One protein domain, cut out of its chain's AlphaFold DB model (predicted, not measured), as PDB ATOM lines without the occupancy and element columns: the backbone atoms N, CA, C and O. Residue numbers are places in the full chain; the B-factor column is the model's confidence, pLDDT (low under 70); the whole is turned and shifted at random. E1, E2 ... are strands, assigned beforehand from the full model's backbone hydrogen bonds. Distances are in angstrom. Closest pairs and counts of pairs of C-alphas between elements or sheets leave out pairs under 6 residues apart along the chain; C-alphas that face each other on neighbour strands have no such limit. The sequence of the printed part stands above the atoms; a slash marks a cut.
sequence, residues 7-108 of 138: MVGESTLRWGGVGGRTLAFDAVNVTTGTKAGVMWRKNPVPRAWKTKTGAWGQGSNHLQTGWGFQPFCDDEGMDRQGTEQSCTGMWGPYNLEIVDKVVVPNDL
ATOM      1  N   MET A   7       0.773   1.545  39.448       95.31
ATOM      2  CA  MET A   7       0.568   0.137  39.785       95.31
ATOM      3  C   MET A   7      -0.732  -0.034  40.586       95.31
ATOM      4  O   MET A   7      -1.079   0.819  41.409       95.31
ATOM      5  N   VAL A   8      -1.483  -1.104  40.327       96.12
ATOM      6  CA  VAL A   8      -2.818  -1.346  40.904       96.12
ATOM      7  C   VAL A   8      -3.021  -2.807  41.299       96.12
ATOM      8  O   VAL A   8      -2.357  -3.697  40.777       96.12
ATOM      9  N   GLY A   9      -3.958  -3.049  42.219       95.94
ATOM     10  CA  GLY A   9      -4.279  -4.390  42.715       95.94
ATOM     11  C   GLY A   9      -3.146  -5.032  43.516       95.94
ATOM     12  O   GLY A   9      -2.189  -4.357  43.902       95.94
ATOM     13  N   GLU A  10      -3.269  -6.333  43.747       94.94
ATOM     14  CA  GLU A  10      -2.245  -7.160  44.387       94.94
ATOM     15  C   GLU A  10      -0.988  -7.288  43.518       94.94
ATOM     16  O   GLU A  10      -0.997  -7.021  42.308       94.94
ATOM     17  N   SER A  11       0.099  -7.699  44.157       93.69
ATOM     18  CA  SER A  11       1.303  -8.187  43.489       93.69
ATOM     19  C   SER A  11       1.296  -9.715  43.517       93.69
ATOM     20  O   SER A  11       0.562 -10.345  44.281       93.69
ATOM     21  N   THR A  12       2.068 -10.347  42.639       92.31
ATOM     22  CA  THR A  12       2.095 -11.810  42.544       92.31
ATOM     23  C   THR A  12       3.503 -12.304  42.264       92.31
ATOM     24  O   THR A  12       4.187 -11.772  41.392       92.31
ATOM     25  N   LEU A  13       3.925 -13.349  42.972       89.38
ATOM     26  CA  LEU A  13       5.043 -14.179  42.540       89.38
ATOM     27  C   LEU A  13       4.497 -15.283  41.638       89.38
ATOM     28  O   LEU A  13       3.497 -15.918  41.981       89.38
ATOM     29  N   ARG A  14       5.113 -15.487  40.474       90.00
ATOM     30  CA  ARG A  14       4.676 -16.478  39.483       90.00
ATOM     31  C   ARG A  14       5.833 -17.368  39.056       90.00
ATOM     32  O   ARG A  14       6.928 -16.876  38.813       90.00
ATOM     33  N   TRP A  15       5.575 -18.664  38.924       86.38
ATOM     34  CA  TRP A  15       6.564 -19.665  38.527       86.38
ATOM     35  C   TRP A  15       6.131 -20.390  37.265       86.38
ATOM     36  O   TRP A  15       5.041 -20.956  37.215       86.38
ATOM     37  N   GLY A  16       7.006 -20.410  36.259       86.00
ATOM     38  CA  GLY A  16       6.740 -21.104  34.994       86.00
ATOM     39  C   GLY A  16       5.928 -20.292  33.982       86.00
ATOM     40  O   GLY A  16       5.384 -20.867  33.044       86.00
ATOM     41  N   GLY A  17       5.871 -18.967  34.142       88.94
ATOM     42  CA  GLY A  17       5.210 -18.065  33.200       88.94
ATOM     43  C   GLY A  17       3.684 -18.053  33.306       88.94
ATOM     44  O   GLY A  17       3.095 -18.397  34.332       88.94
ATOM     45  N   VAL A  18       3.019 -17.591  32.243       89.44
ATOM     46  CA  VAL A  18       1.553 -17.456  32.187       89.44
ATOM     47  C   VAL A  18       0.877 -18.820  32.365       89.44
ATOM     48  O   VAL A  18       1.190 -19.764  31.649       89.44
ATOM     49  N   GLY A  19      -0.070 -18.908  33.305       89.38
ATOM     50  CA  GLY A  19      -0.738 -20.166  33.671       89.38
ATOM     51  C   GLY A  19       0.051 -21.032  34.660       89.38
ATOM     52  O   GLY A  19      -0.443 -22.076  35.076       89.38
ATOM     53  N   GLY A  20       1.251 -20.596  35.044       88.88
ATOM     54  CA  GLY A  20       2.052 -21.225  36.082       88.88
ATOM     55  C   GLY A  20       1.505 -21.011  37.495       88.88
ATOM     56  O   GLY A  20       0.504 -20.321  37.707       88.88
ATOM     57  N   ARG A  21       2.192 -21.599  38.477       86.75
ATOM     58  CA  ARG A  21       1.861 -21.460  39.904       86.75
ATOM     59  C   ARG A  21       1.996 -20.000  40.327       86.75
ATOM     60  O   ARG A  21       2.925 -19.318  39.895       86.75
ATOM     61  N   THR A  22       1.099 -19.529  41.187       88.88
ATOM     62  CA  THR A  22       1.095 -18.142  41.667       88.88
ATOM     63  C   THR A  22       0.925 -18.058  43.173       88.88
ATOM     64  O   THR A  22       0.142 -18.810  43.743       88.88
ATOM     65  N   LEU A  23       1.585 -17.074  43.780       87.69
ATOM     66  CA  LEU A  23       1.365 -16.636  45.153       87.69
ATOM     67  C   LEU A  23       1.043 -15.139  45.131       87.69
ATOM     68  O   LEU A  23       1.914 -14.321  44.829       87.69
ATOM     69  N   ALA A  24      -0.217 -14.791  45.393       91.12
ATOM     70  CA  ALA A  24      -0.666 -13.405  45.486       91.12
ATOM     71  C   ALA A  24      -0.427 -12.848  46.894       91.12
ATOM     72  O   ALA A  24      -0.463 -13.593  47.874       91.12
ATOM     73  N   PHE A  25      -0.171 -11.546  46.983       90.12
ATOM     74  CA  PHE A  25       0.022 -10.848  48.250       90.12
ATOM     75  C   PHE A  25      -0.350  -9.365  48.134       90.12
ATOM     76  O   PHE A  25      -0.283  -8.756  47.056       90.12
ATOM     77  N   ASP A  26      -0.696  -8.774  49.278       93.06
ATOM     78  CA  ASP A  26      -1.001  -7.352  49.384       93.06
ATOM     79  C   ASP A  26       0.220  -6.499  49.017       93.06
ATOM     80  O   ASP A  26       1.294  -6.592  49.618       93.06
ATOM     81  N   ALA A  27       0.050  -5.628  48.023       92.94
ATOM     82  CA  ALA A  27       1.121  -4.771  47.538       92.94
ATOM     83  C   ALA A  27       1.369  -3.582  48.480       92.94
ATOM     84  O   ALA A  27       0.466  -2.783  48.751       92.94
ATOM     85  N   VAL A  28       2.624  -3.376  48.887       93.25
ATOM     86  CA  VAL A  28       3.031  -2.184  49.647       93.25
ATOM     87  C   VAL A  28       3.544  -1.111  48.689       93.25
ATOM     88  O   VAL A  28       4.697  -1.139  48.249       93.25
ATOM     89  N   ASN A  29       2.677  -0.149  48.367       93.94
ATOM     90  CA  ASN A  29       3.015   0.973  47.490       93.94
ATOM     91  C   ASN A  29       3.739   2.090  48.263       93.94
ATOM     92  O   ASN A  29       3.360   2.439  49.380       93.94
ATOM     93  N   VAL A  30       4.740   2.703  47.633       92.00
ATOM     94  CA  VAL A  30       5.506   3.833  48.172       92.00
ATOM     95  C   VAL A  30       5.484   4.982  47.167       92.00
ATOM     96  O   VAL A  30       5.907   4.836  46.022       92.00
ATOM     97  N   THR A  31       4.983   6.135  47.602       92.44
ATOM     98  CA  THR A  31       4.905   7.372  46.797       92.44
ATOM     99  C   THR A  31       5.560   8.572  47.480       92.44
ATOM    100  O   THR A  31       5.653   9.644  46.890       92.44
ATOM    101  N   THR A  32       5.995   8.413  48.732       90.50
ATOM    102  CA  THR A  32       6.684   9.444  49.516       90.50
ATOM    103  C   THR A  32       8.172   9.122  49.556       90.50
ATOM    104  O   THR A  32       8.544   7.963  49.722       90.50
ATOM    105  N   GLY A  33       9.030  10.134  49.398       86.06
ATOM    106  CA  GLY A  33      10.485   9.932  49.304       86.06
ATOM    107  C   GLY A  33      10.950   9.397  47.945       86.06
ATOM    108  O   GLY A  33      12.123   9.077  47.774       86.06
ATOM    109  N   THR A  34      10.046   9.318  46.969       87.19
ATOM    110  CA  THR A  34      10.325   8.936  45.584       87.19
ATOM    111  C   THR A  34      10.353  10.188  44.700       87.19
ATOM    112  O   THR A  34       9.987  11.287  45.129       87.19
ATOM    113  N   LYS A  35      10.786  10.058  43.439       86.56
ATOM    114  CA  LYS A  35      10.607  11.140  42.457       86.56
ATOM    115  C   LYS A  35       9.113  11.477  42.354       86.56
ATOM    116  O   LYS A  35       8.295  10.567  42.243       86.56
ATOM    117  N   ALA A  36       8.766  12.766  42.347       85.12
ATOM    118  CA  ALA A  36       7.375  13.212  42.254       85.12
ATOM    119  C   ALA A  36       6.631  12.524  41.091       85.12
ATOM    120  O   ALA A  36       7.126  12.482  39.962       85.12
ATOM    121  N   GLY A  37       5.457  11.963  41.390       84.81
ATOM    122  CA  GLY A  37       4.633  11.214  40.436       84.81
ATOM    123  C   GLY A  37       5.068   9.764  40.182       84.81
ATOM    124  O   GLY A  37       4.357   9.053  39.481       84.81
ATOM    125  N   VAL A  38       6.189   9.297  40.745       90.44
ATOM    126  CA  VAL A  38       6.664   7.912  40.595       90.44
ATOM    127  C   VAL A  38       6.267   7.079  41.808       90.44
ATOM    128  O   VAL A  38       6.642   7.383  42.943       90.44
ATOM    129  N   MET A  39       5.537   5.997  41.551       94.25
ATOM    130  CA  MET A  39       5.190   4.978  42.534       94.25
ATOM    131  C   MET A  39       6.221   3.849  42.510       94.25
ATOM    132  O   MET A  39       6.680   3.450  41.443       94.25
ATOM    133  N   TRP A  40       6.534   3.310  43.682       93.50
ATOM    134  CA  TRP A  40       7.310   2.089  43.868       93.50
ATOM    135  C   TRP A  40       6.469   1.032  44.576       93.50
ATOM    136  O   TRP A  40       5.536   1.373  45.304       93.50
ATOM    137  N   ARG A  41       6.826  -0.238  44.398       93.56
ATOM    138  CA  ARG A  41       6.315  -1.349  45.202       93.56
ATOM    139  C   ARG A  41       7.463  -2.028  45.918       93.56
ATOM    140  O   ARG A  41       8.520  -2.240  45.330       93.56
ATOM    141  N   LYS A  42       7.250  -2.340  47.194       91.00
ATOM    142  CA  LYS A  42       8.178  -3.189  47.940       91.00
ATOM    143  C   LYS A  42       7.990  -4.633  47.493       91.00
ATOM    144  O   LYS A  42       6.863  -5.070  47.271       91.00
ATOM    145  N   ASN A  43       9.097  -5.347  47.366       88.19
ATOM    146  CA  ASN A  43       9.106  -6.742  46.970       88.19
ATOM    147  C   ASN A  43       9.256  -7.617  48.226       88.19
ATOM    148  O   ASN A  43      10.226  -7.409  48.952       88.19
ATOM    149  N   PRO A  44       8.348  -8.576  48.495       85.12
ATOM    150  CA  PRO A  44       8.415  -9.417  49.691       85.12
ATOM    151  C   PRO A  44       9.453 -10.543  49.581       85.12
ATOM    152  O   PRO A  44       9.572 -11.344  50.509       85.12
ATOM    153  N   VAL A  45      10.156 -10.664  48.444       83.00
ATOM    154  CA  VAL A  45      11.179 -11.695  48.230       83.00
ATOM    155  C   VAL A  45      12.299 -11.507  49.257       83.00
ATOM    156  O   VAL A  45      12.992 -10.486  49.227       83.00
ATOM    157  N   PRO A  46      12.500 -12.480  50.161       76.19
ATOM    158  CA  PRO A  46      13.490 -12.351  51.213       76.19
ATOM    159  C   PRO A  46      14.910 -12.486  50.656       76.19
ATOM    160  O   PRO A  46      15.136 -12.992  49.552       76.19
ATOM    161  N   ARG A  47      15.910 -12.078  51.442       74.81
ATOM    162  CA  ARG A  47      17.308 -12.348  51.098       74.81
ATOM    163  C   ARG A  47      17.558 -13.850  51.070       74.81
ATOM    164  O   ARG A  47      17.275 -14.559  52.034       74.81
ATOM    165  N   ALA A  48      18.208 -14.317  50.009       71.56
ATOM    166  CA  ALA A  48      18.716 -15.674  49.992       71.56
ATOM    167  C   ALA A  48      19.935 -15.824  50.917       71.56
ATOM    168  O   ALA A  48      20.955 -15.152  50.732       71.56
ATOM    169  N   TRP A  49      19.850 -16.713  51.910       69.19
ATOM    170  CA  TRP A  49      20.936 -16.956  52.867       69.19
ATOM    171  C   TRP A  49      20.940 -18.379  53.415       69.19
ATOM    172  O   TRP A  49      20.017 -19.151  53.191       69.19
ATOM    173  N   LYS A  50      21.974 -18.715  54.188       67.06
ATOM    174  CA  LYS A  50      22.044 -19.953  54.968       67.06
ATOM    175  C   LYS A  50      20.853 -20.085  55.930       67.06
ATOM    176  O   LYS A  50      20.292 -19.091  56.388       67.06
ATOM    177  N   THR A  51      20.512 -21.329  56.258       68.06
ATOM    178  CA  THR A  51      19.581 -21.714  57.337       68.06
ATOM    179  C   THR A  51      19.943 -21.045  58.675       68.06
ATOM    180  O   THR A  51      21.069 -20.574  58.865       68.06
ATOM    181  N   LYS A  52      19.032 -21.090  59.664       65.94
ATOM    182  CA  LYS A  52      19.311 -20.636  61.047       65.94
ATOM    183  C   LYS A  52      20.547 -21.302  61.675       65.94
ATOM    184  O   LYS A  52      21.153 -20.727  62.570       65.94
ATOM    185  N   THR A  53      20.938 -22.489  61.202       72.62
ATOM    186  CA  THR A  53      22.116 -23.241  61.666       72.62
ATOM    187  C   THR A  53      23.368 -23.019  60.803       72.62
ATOM    188  O   THR A  53      24.398 -23.643  61.044       72.62
ATOM    189  N   GLY A  54      23.324 -22.129  59.803       72.81
ATOM    190  CA  GLY A  54      24.483 -21.780  58.971       72.81
ATOM    191  C   GLY A  54      24.783 -22.755  57.822       72.81
ATOM    192  O   GLY A  54      25.833 -22.633  57.177       72.81
ATOM    193  N   ALA A  55      23.875 -23.690  57.540       72.50
ATOM    194  CA  ALA A  55      23.953 -24.629  56.421       72.50
ATOM    195  C   ALA A  55      23.251 -24.095  55.160       72.50
ATOM    196  O   ALA A  55      22.270 -23.357  55.262       72.50
ATOM    197  N   TRP A  56      23.735 -24.503  53.983       69.62
ATOM    198  CA  TRP A  56      23.019 -24.377  52.707       69.62
ATOM    199  C   TRP A  56      22.120 -25.606  52.490       69.62
ATOM    200  O   TRP A  56      22.520 -26.710  52.854       69.62
ATOM    201  N   GLY A  57      20.942 -25.441  51.883       60.50
ATOM    202  CA  GLY A  57      19.981 -26.525  51.623       60.50
ATOM    203  C   GLY A  57      18.527 -26.161  51.948       60.50
ATOM    204  O   GLY A  57      18.169 -24.986  51.946       60.50
ATOM    205  N   GLN A  58      17.691 -27.164  52.234       58.03
ATOM    206  CA  GLN A  58      16.289 -26.990  52.648       58.03
ATOM    207  C   GLN A  58      16.180 -26.042  53.855       58.03
ATOM    208  O   GLN A  58      16.963 -26.157  54.797       58.03
ATOM    209  N   GLY A  59      15.259 -25.074  53.811       55.25
ATOM    210  CA  GLY A  59      15.154 -24.018  54.828       55.25
ATOM    211  C   GLY A  59      16.315 -23.006  54.841       55.25
ATOM    212  O   GLY A  59      16.504 -22.247  55.796       55.25
ATOM    213  N   SER A  60      17.168 -22.991  53.813       58.34
ATOM    214  CA  SER A  60      17.946 -21.782  53.507       58.34
ATOM    215  C   SER A  60      16.953 -20.688  53.108       58.34
ATOM    216  O   SER A  60      15.935 -21.024  52.523       58.34
ATOM    217  N   ASN A  61      17.243 -19.424  53.437       59.66
ATOM    218  CA  ASN A  61      16.397 -18.211  53.314       59.66
ATOM    219  C   ASN A  61      15.631 -17.772  54.571       59.66
ATOM    220  O   ASN A  61      14.942 -16.758  54.541       59.66
ATOM    221  N   HIS A  62      15.804 -18.446  55.711       56.84
ATOM    222  CA  HIS A  62      15.144 -18.021  56.957       56.84
ATOM    223  C   HIS A  62      15.924 -16.996  57.788       56.84
ATOM    224  O   HIS A  62      15.388 -16.482  58.773       56.84
ATOM    225  N   LEU A  63      17.196 -16.726  57.473       58.78
ATOM    226  CA  LEU A  63      17.970 -15.755  58.244       58.78
ATOM    227  C   LEU A  63      17.739 -14.349  57.689       58.78
ATOM    228  O   LEU A  63      18.560 -13.808  56.951       58.78
ATOM    229  N   GLN A  64      16.596 -13.776  58.056       62.06
ATOM    230  CA  GLN A  64      16.344 -12.353  57.881       62.06
ATOM    231  C   GLN A  64      17.417 -11.578  58.634       62.06
ATOM    232  O   GLN A  64      17.613 -11.770  59.834       62.06
ATOM    233  N   THR A  65      18.113 -10.690  57.932       68.38
ATOM    234  CA  THR A  65      19.121  -9.829  58.561       68.38
ATOM    235  C   THR A  65      18.485  -8.718  59.406       68.38
ATOM    236  O   THR A  65      19.186  -8.003  60.116       68.38
ATOM    237  N   GLY A  66      17.155  -8.581  59.329       69.81
ATOM    238  CA  GLY A  66      16.379  -7.493  59.919       69.81
ATOM    239  C   GLY A  66      16.296  -6.250  59.029       69.81
ATOM    240  O   GLY A  66      15.549  -5.334  59.355       69.81
ATOM    241  N   TRP A  67      17.023  -6.230  57.908       72.94
ATOM    242  CA  TRP A  67      17.061  -5.103  56.973       72.94
ATOM    243  C   TRP A  67      16.055  -5.212  55.831       72.94
ATOM    244  O   TRP A  67      15.978  -4.283  55.043       72.94
ATOM    245  N   GLY A  68      15.320  -6.324  55.759       75.62
ATOM    246  CA  GLY A  68      14.278  -6.574  54.773       75.62
ATOM    247  C   GLY A  68      12.941  -5.849  55.056       75.62
ATOM    248  O   GLY A  68      12.562  -5.623  56.212       75.62
ATOM    249  N   PHE A  69      12.160  -5.586  54.009       77.56
ATOM    250  CA  PHE A  69      10.945  -4.798  54.033       77.56
ATOM    251  C   PHE A  69       9.800  -5.738  54.360       77.56
ATOM    252  O   PHE A  69       9.540  -6.707  53.653       77.56
ATOM    253  N   GLN A  70       9.061  -5.409  55.412       77.56
ATOM    254  CA  GLN A  70       7.839  -6.135  55.734       77.56
ATOM    255  C   GLN A  70       6.711  -5.813  54.732       77.56
ATOM    256  O   GLN A  70       6.604  -4.656  54.299       77.56
ATOM    257  N   PRO A  71       5.816  -6.780  54.451       81.38
ATOM    258  CA  PRO A  71       5.869  -8.173  54.906       81.38
ATOM    259  C   PRO A  71       6.832  -9.021  54.065       81.38
ATOM    260  O   PRO A  71       6.942  -8.837  52.854       81.38
ATOM    261  N   PHE A  72       7.483  -9.988  54.707       78.62
ATOM    262  CA  PHE A  72       8.221 -11.027  53.993       78.62
ATOM    263  C   PHE A  72       7.281 -12.086  53.449       78.62
ATOM    264  O   PHE A  72       6.301 -12.444  54.101       78.62
ATOM    265  N   CYS A  73       7.630 -12.639  52.292       78.81
ATOM    266  CA  CYS A  73       7.082 -13.928  51.926       78.81
ATOM    267  C   CYS A  73       7.623 -15.004  52.882       78.81
ATOM    268  O   CYS A  73       8.824 -15.032  53.165       78.81
ATOM    269  N   ASP A  74       6.738 -15.887  53.342       74.19
ATOM    270  CA  ASP A  74       7.135 -17.123  54.008       74.19
ATOM    271  C   ASP A  74       7.785 -18.062  52.977       74.19
ATOM    272  O   ASP A  74       7.161 -18.467  51.998       74.19
ATOM    273  N   ASP A  75       9.084 -18.313  53.132       70.81
ATOM    274  CA  ASP A  75       9.877 -19.137  52.219       70.81
ATOM    275  C   ASP A  75      10.274 -20.417  52.954       70.81
ATOM    276  O   ASP A  75      11.148 -20.388  53.817       70.81
ATOM    277  N   GLU A  76       9.637 -21.534  52.613       67.56
ATOM    278  CA  GLU A  76       9.875 -22.877  53.159       67.56
ATOM    279  C   GLU A  76      11.115 -23.567  52.547       67.56
ATOM    280  O   GLU A  76      11.402 -24.739  52.810       67.56
ATOM    281  N   GLY A  77      11.894 -22.848  51.738       61.81
ATOM    282  CA  GLY A  77      13.107 -23.322  51.094       61.81
ATOM    283  C   GLY A  77      12.938 -23.573  49.596       61.81
ATOM    284  O   GLY A  77      12.056 -23.050  48.918       61.81
ATOM    285  N   MET A  78      13.852 -24.368  49.042       59.94
ATOM    286  CA  MET A  78      13.976 -24.544  47.595       59.94
ATOM    287  C   MET A  78      12.770 -25.287  46.992       59.94
ATOM    288  O   MET A  78      12.584 -26.469  47.273       59.94
ATOM    289  N   ASP A  79      12.071 -24.660  46.035       55.97
ATOM    290  CA  ASP A  79      10.981 -25.279  45.239       55.97
ATOM    291  C   ASP A  79      11.384 -26.616  44.600       55.97
ATOM    292  O   ASP A  79      10.556 -27.487  44.371       55.97
ATOM    293  N   ARG A  80      12.686 -26.817  44.327       53.00
ATOM    294  CA  ARG A  80      13.236 -28.069  43.765       53.00
ATOM    295  C   ARG A  80      12.949 -29.304  44.619       53.00
ATOM    296  O   ARG A  80      13.168 -30.419  44.153       53.00
ATOM    297  N   GLN A  81      12.514 -29.110  45.859       58.59
ATOM    298  CA  GLN A  81      12.119 -30.164  46.787       58.59
ATOM    299  C   GLN A  81      10.591 -30.294  46.919       58.59
ATOM    300  O   GLN A  81      10.124 -31.060  47.757       58.59
ATOM    301  N   GLY A  82       9.820 -29.590  46.081       58.28
ATOM    302  CA  GLY A  82       8.358 -29.640  46.045       58.28
ATOM    303  C   GLY A  82       7.666 -28.746  47.076       58.28
ATOM    304  O   GLY A  82       6.535 -29.041  47.445       58.28
ATOM    305  N   THR A  83       8.327 -27.694  47.570       62.41
ATOM    306  CA  THR A  83       7.704 -26.745  48.502       62.41
ATOM    307  C   THR A  83       6.802 -25.769  47.746       62.41
ATOM    308  O   THR A  83       7.218 -25.117  46.793       62.41
ATOM    309  N   GLU A  84       5.547 -25.626  48.176       63.12
ATOM    310  CA  GLU A  84       4.605 -24.687  47.552       63.12
ATOM    311  C   GLU A  84       4.882 -23.220  47.937       63.12
ATOM    312  O   GLU A  84       4.267 -22.309  47.390       63.12
ATOM    313  N   GLN A  85       5.820 -22.943  48.842       65.50
ATOM    314  CA  GLN A  85       6.126 -21.590  49.317       65.50
ATOM    315  C   GLN A  85       7.628 -21.306  49.209       65.50
ATOM    316  O   GLN A  85       8.374 -21.423  50.169       65.50
ATOM    317  N   SER A  86       8.095 -20.978  48.003       72.38
ATOM    318  CA  SER A  86       9.521 -20.822  47.674       72.38
ATOM    319  C   SER A  86       9.786 -19.459  47.029       72.38
ATOM    320  O   SER A  86       9.828 -19.323  45.802       72.38
ATOM    321  N   CYS A  87       9.902 -18.415  47.834       76.12
ATOM    322  CA  CYS A  87       9.876 -17.044  47.335       76.12
ATOM    323  C   CYS A  87      11.196 -16.530  46.765       76.12
ATOM    324  O   CYS A  87      11.187 -15.588  45.976       76.12
ATOM    325  N   THR A  88      12.329 -17.149  47.087       70.44
ATOM    326  CA  THR A  88      13.606 -16.806  46.450       70.44
ATOM    327  C   THR A  88      13.874 -17.607  45.173       70.44
ATOM    328  O   THR A  88      13.591 -18.798  45.058       70.44
ATOM    329  N   GLY A  89      14.516 -16.952  44.201       58.19
ATOM    330  CA  GLY A  89      15.026 -17.607  42.991       58.19
ATOM    331  C   GLY A  89      16.414 -18.249  43.155       58.19
ATOM    332  O   GLY A  89      16.854 -18.997  42.281       58.19
ATOM    333  N   MET A  90      17.135 -17.977  44.251       60.47
ATOM    334  CA  MET A  90      18.478 -18.521  44.488       60.47
ATOM    335  C   MET A  90      18.367 -20.008  44.840       60.47
ATOM    336  O   MET A  90      17.824 -20.358  45.881       60.47
ATOM    337  N   TRP A  91      18.873 -20.881  43.964       56.53
ATOM    338  CA  TRP A  91      18.732 -22.348  44.052       56.53
ATOM    339  C   TRP A  91      17.289 -22.884  43.994       56.53
ATOM    340  O   TRP A  91      17.083 -24.097  44.053       56.53
ATOM    341  N   GLY A  92      16.308 -22.000  43.811       59.16
ATOM    342  CA  GLY A  92      14.934 -22.335  43.477       59.16
ATOM    343  C   GLY A  92      14.774 -22.707  41.996       59.16
ATOM    344  O   GLY A  92      15.742 -23.074  41.308       59.16
ATOM    345  N   PRO A  93      13.547 -22.640  41.477       58.66
ATOM    346  CA  PRO A  93      13.303 -22.805  40.062       58.66
ATOM    347  C   PRO A  93      13.734 -21.480  39.399       58.66
ATOM    348  O   PRO A  93      13.376 -20.385  39.836       58.66
ATOM    349  N   TYR A  94      14.572 -21.542  38.362       70.75
ATOM    350  CA  TYR A  94      15.127 -20.339  37.712       70.75
ATOM    351  C   TYR A  94      14.103 -19.609  36.817       70.75
ATOM    352  O   TYR A  94      14.460 -19.025  35.800       70.75
ATOM    353  N   ASN A  95      12.820 -19.684  37.169       80.44
ATOM    354  CA  ASN A  95      11.673 -19.199  36.407       80.44
ATOM    355  C   ASN A  95      10.688 -18.396  37.282       80.44
ATOM    356  O   ASN A  95       9.505 -18.316  36.944       80.44
ATOM    357  N   LEU A  96      11.161 -17.864  38.416       83.69
ATOM    358  CA  LEU A  96      10.399 -16.944  39.256       83.69
ATOM    359  C   LEU A  96      10.243 -15.590  38.557       83.69
ATOM    360  O   LEU A  96      11.210 -15.005  38.069       83.69
ATOM    361  N   GLU A  97       9.031 -15.058  38.613       89.25
ATOM    362  CA  GLU A  97       8.649 -13.752  38.102       89.25
ATOM    363  C   GLU A  97       7.983 -12.936  39.216       89.25
ATOM    364  O   GLU A  97       7.115 -13.437  39.934       89.25
ATOM    365  N   ILE A  98       8.358 -11.661  39.330       91.06
ATOM    366  CA  ILE A  98       7.647 -10.669  40.147       91.06
ATOM    367  C   ILE A  98       6.680  -9.945  39.216       91.06
ATOM    368  O   ILE A  98       7.106  -9.312  38.247       91.06
ATOM    369  N   VAL A  99       5.383 -10.074  39.479       93.94
ATOM    370  CA  VAL A  99       4.326  -9.621  38.575       93.94
ATOM    371  C   VAL A  99       3.500  -8.525  39.238       93.94
ATOM    372  O   VAL A  99       2.842  -8.748  40.254       93.94
ATOM    373  N   ASP A 100       3.488  -7.358  38.599       95.44
ATOM    374  CA  ASP A 100       2.668  -6.207  38.968       95.44
ATOM    375  C   ASP A 100       1.737  -5.808  37.822       95.44
ATOM    376  O   ASP A 100       2.089  -5.898  36.643       95.44
ATOM    377  N   LYS A 101       0.542  -5.322  38.171       95.62
ATOM    378  CA  LYS A 101      -0.395  -4.740  37.205       95.62
ATOM    379  C   LYS A 101      -0.211  -3.232  37.163       95.62
ATOM    380  O   LYS A 101      -0.228  -2.570  38.199       95.62
ATOM    381  N   VAL A 102      -0.094  -2.690  35.957       94.81
ATOM    382  CA  VAL A 102       0.016  -1.249  35.706       94.81
ATOM    383  C   VAL A 102      -1.164  -0.748  34.888       94.81
ATOM    384  O   VAL A 102      -1.699  -1.462  34.043       94.81
ATOM    385  N   VAL A 103      -1.561   0.497  35.131       94.69
ATOM    386  CA  VAL A 103      -2.539   1.206  34.304       94.69
ATOM    387  C   VAL A 103      -1.798   1.919  33.182       94.69
ATOM    388  O   VAL A 103      -0.956   2.781  33.444       94.69
ATOM    389  N   VAL A 104      -2.131   1.572  31.940       92.56
ATOM    390  CA  VAL A 104      -1.711   2.333  30.761       92.56
ATOM    391  C   VAL A 104      -2.536   3.628  30.720       92.56
ATOM    392  O   VAL A 104      -3.762   3.540  30.788       92.56
ATOM    393  N   PRO A 105      -1.919   4.823  30.660       91.00
ATOM    394  CA  PRO A 105      -2.666   6.076  30.595       91.00
ATOM    395  C   PRO A 105      -3.564   6.134  29.352       91.00
ATOM    396  O   PRO A 105      -3.117   5.837  28.248       91.00
ATOM    397  N   ASN A 106      -4.825   6.537  29.527       90.94
ATOM    398  CA  ASN A 106      -5.803   6.602  28.431       90.94
ATOM    399  C   ASN A 106      -5.467   7.679  27.388       90.94
ATOM    400  O   ASN A 106      -5.945   7.625  26.261       90.94
ATOM    401  N   ASP A 107      -4.680   8.676  27.781       91.38
ATOM    402  CA  ASP A 107      -4.191   9.762  26.938       91.38
ATOM    403  C   ASP A 107      -2.830   9.447  26.300       91.38
ATOM    404  O   ASP A 107      -2.268  10.303  25.619       91.38
ATOM    405  N   LEU A 108      -2.290   8.237  26.507       92.62
ATOM    406  CA  LEU A 108      -1.024   7.820  25.917       92.62
ATOM    407  C   LEU A 108      -1.195   7.642  24.397       92.62
ATOM    408  O   LEU A 108      -1.966   6.779  23.970       92.62
TER     409      LEU A 108
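Overview. This is residues 7 to 108 of the 138 residues of the protein "Hypothetical protein" of Prymnesium polylepis (UniProt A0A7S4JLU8). You meet little regular structure: a small, strongly twisted sheet of three strands, and one long winding stretch, residues 26 to 95, that leaves it and returns. The 102 printed residues hold no named helix and strands E1, E2, E3, in sheet order E2, E1, E3, antiparallel; the class is all strand, with 22 residues named. The whole is flat, 52 by 33 by 18 A, and only just loose, close to compact, with radius of gyration 15.5 A.

Along the chain. Find C-alpha 7 at (0.568, 0.137, 39.785); E1, residues 7 to 15, runs 20.7 A and bends by 74 degrees at residue 10. E2 is residues 21 to 25, 13.6 A. E3, residues 96 to 103, 22.8 A, ends at (-2.539, 1.206, 34.304).

Arrangement. E1 and E2 form a hairpin, at 145 degrees; see N 13 and O 23, 2.9 A. E1 and E3 are antiparallel, at 160 degrees; see N 12 and O 99, 3.0 A. Both pairs are within hydrogen-bond range. E2 and E3 are apart.

Size, cuts and confidence. The printed part has no cut. The link E2 to E3 is long, 70 residues. Residues 49 to 52, 56 to 66, 76 to 85 and 89 to 93 have pLDDT under 70.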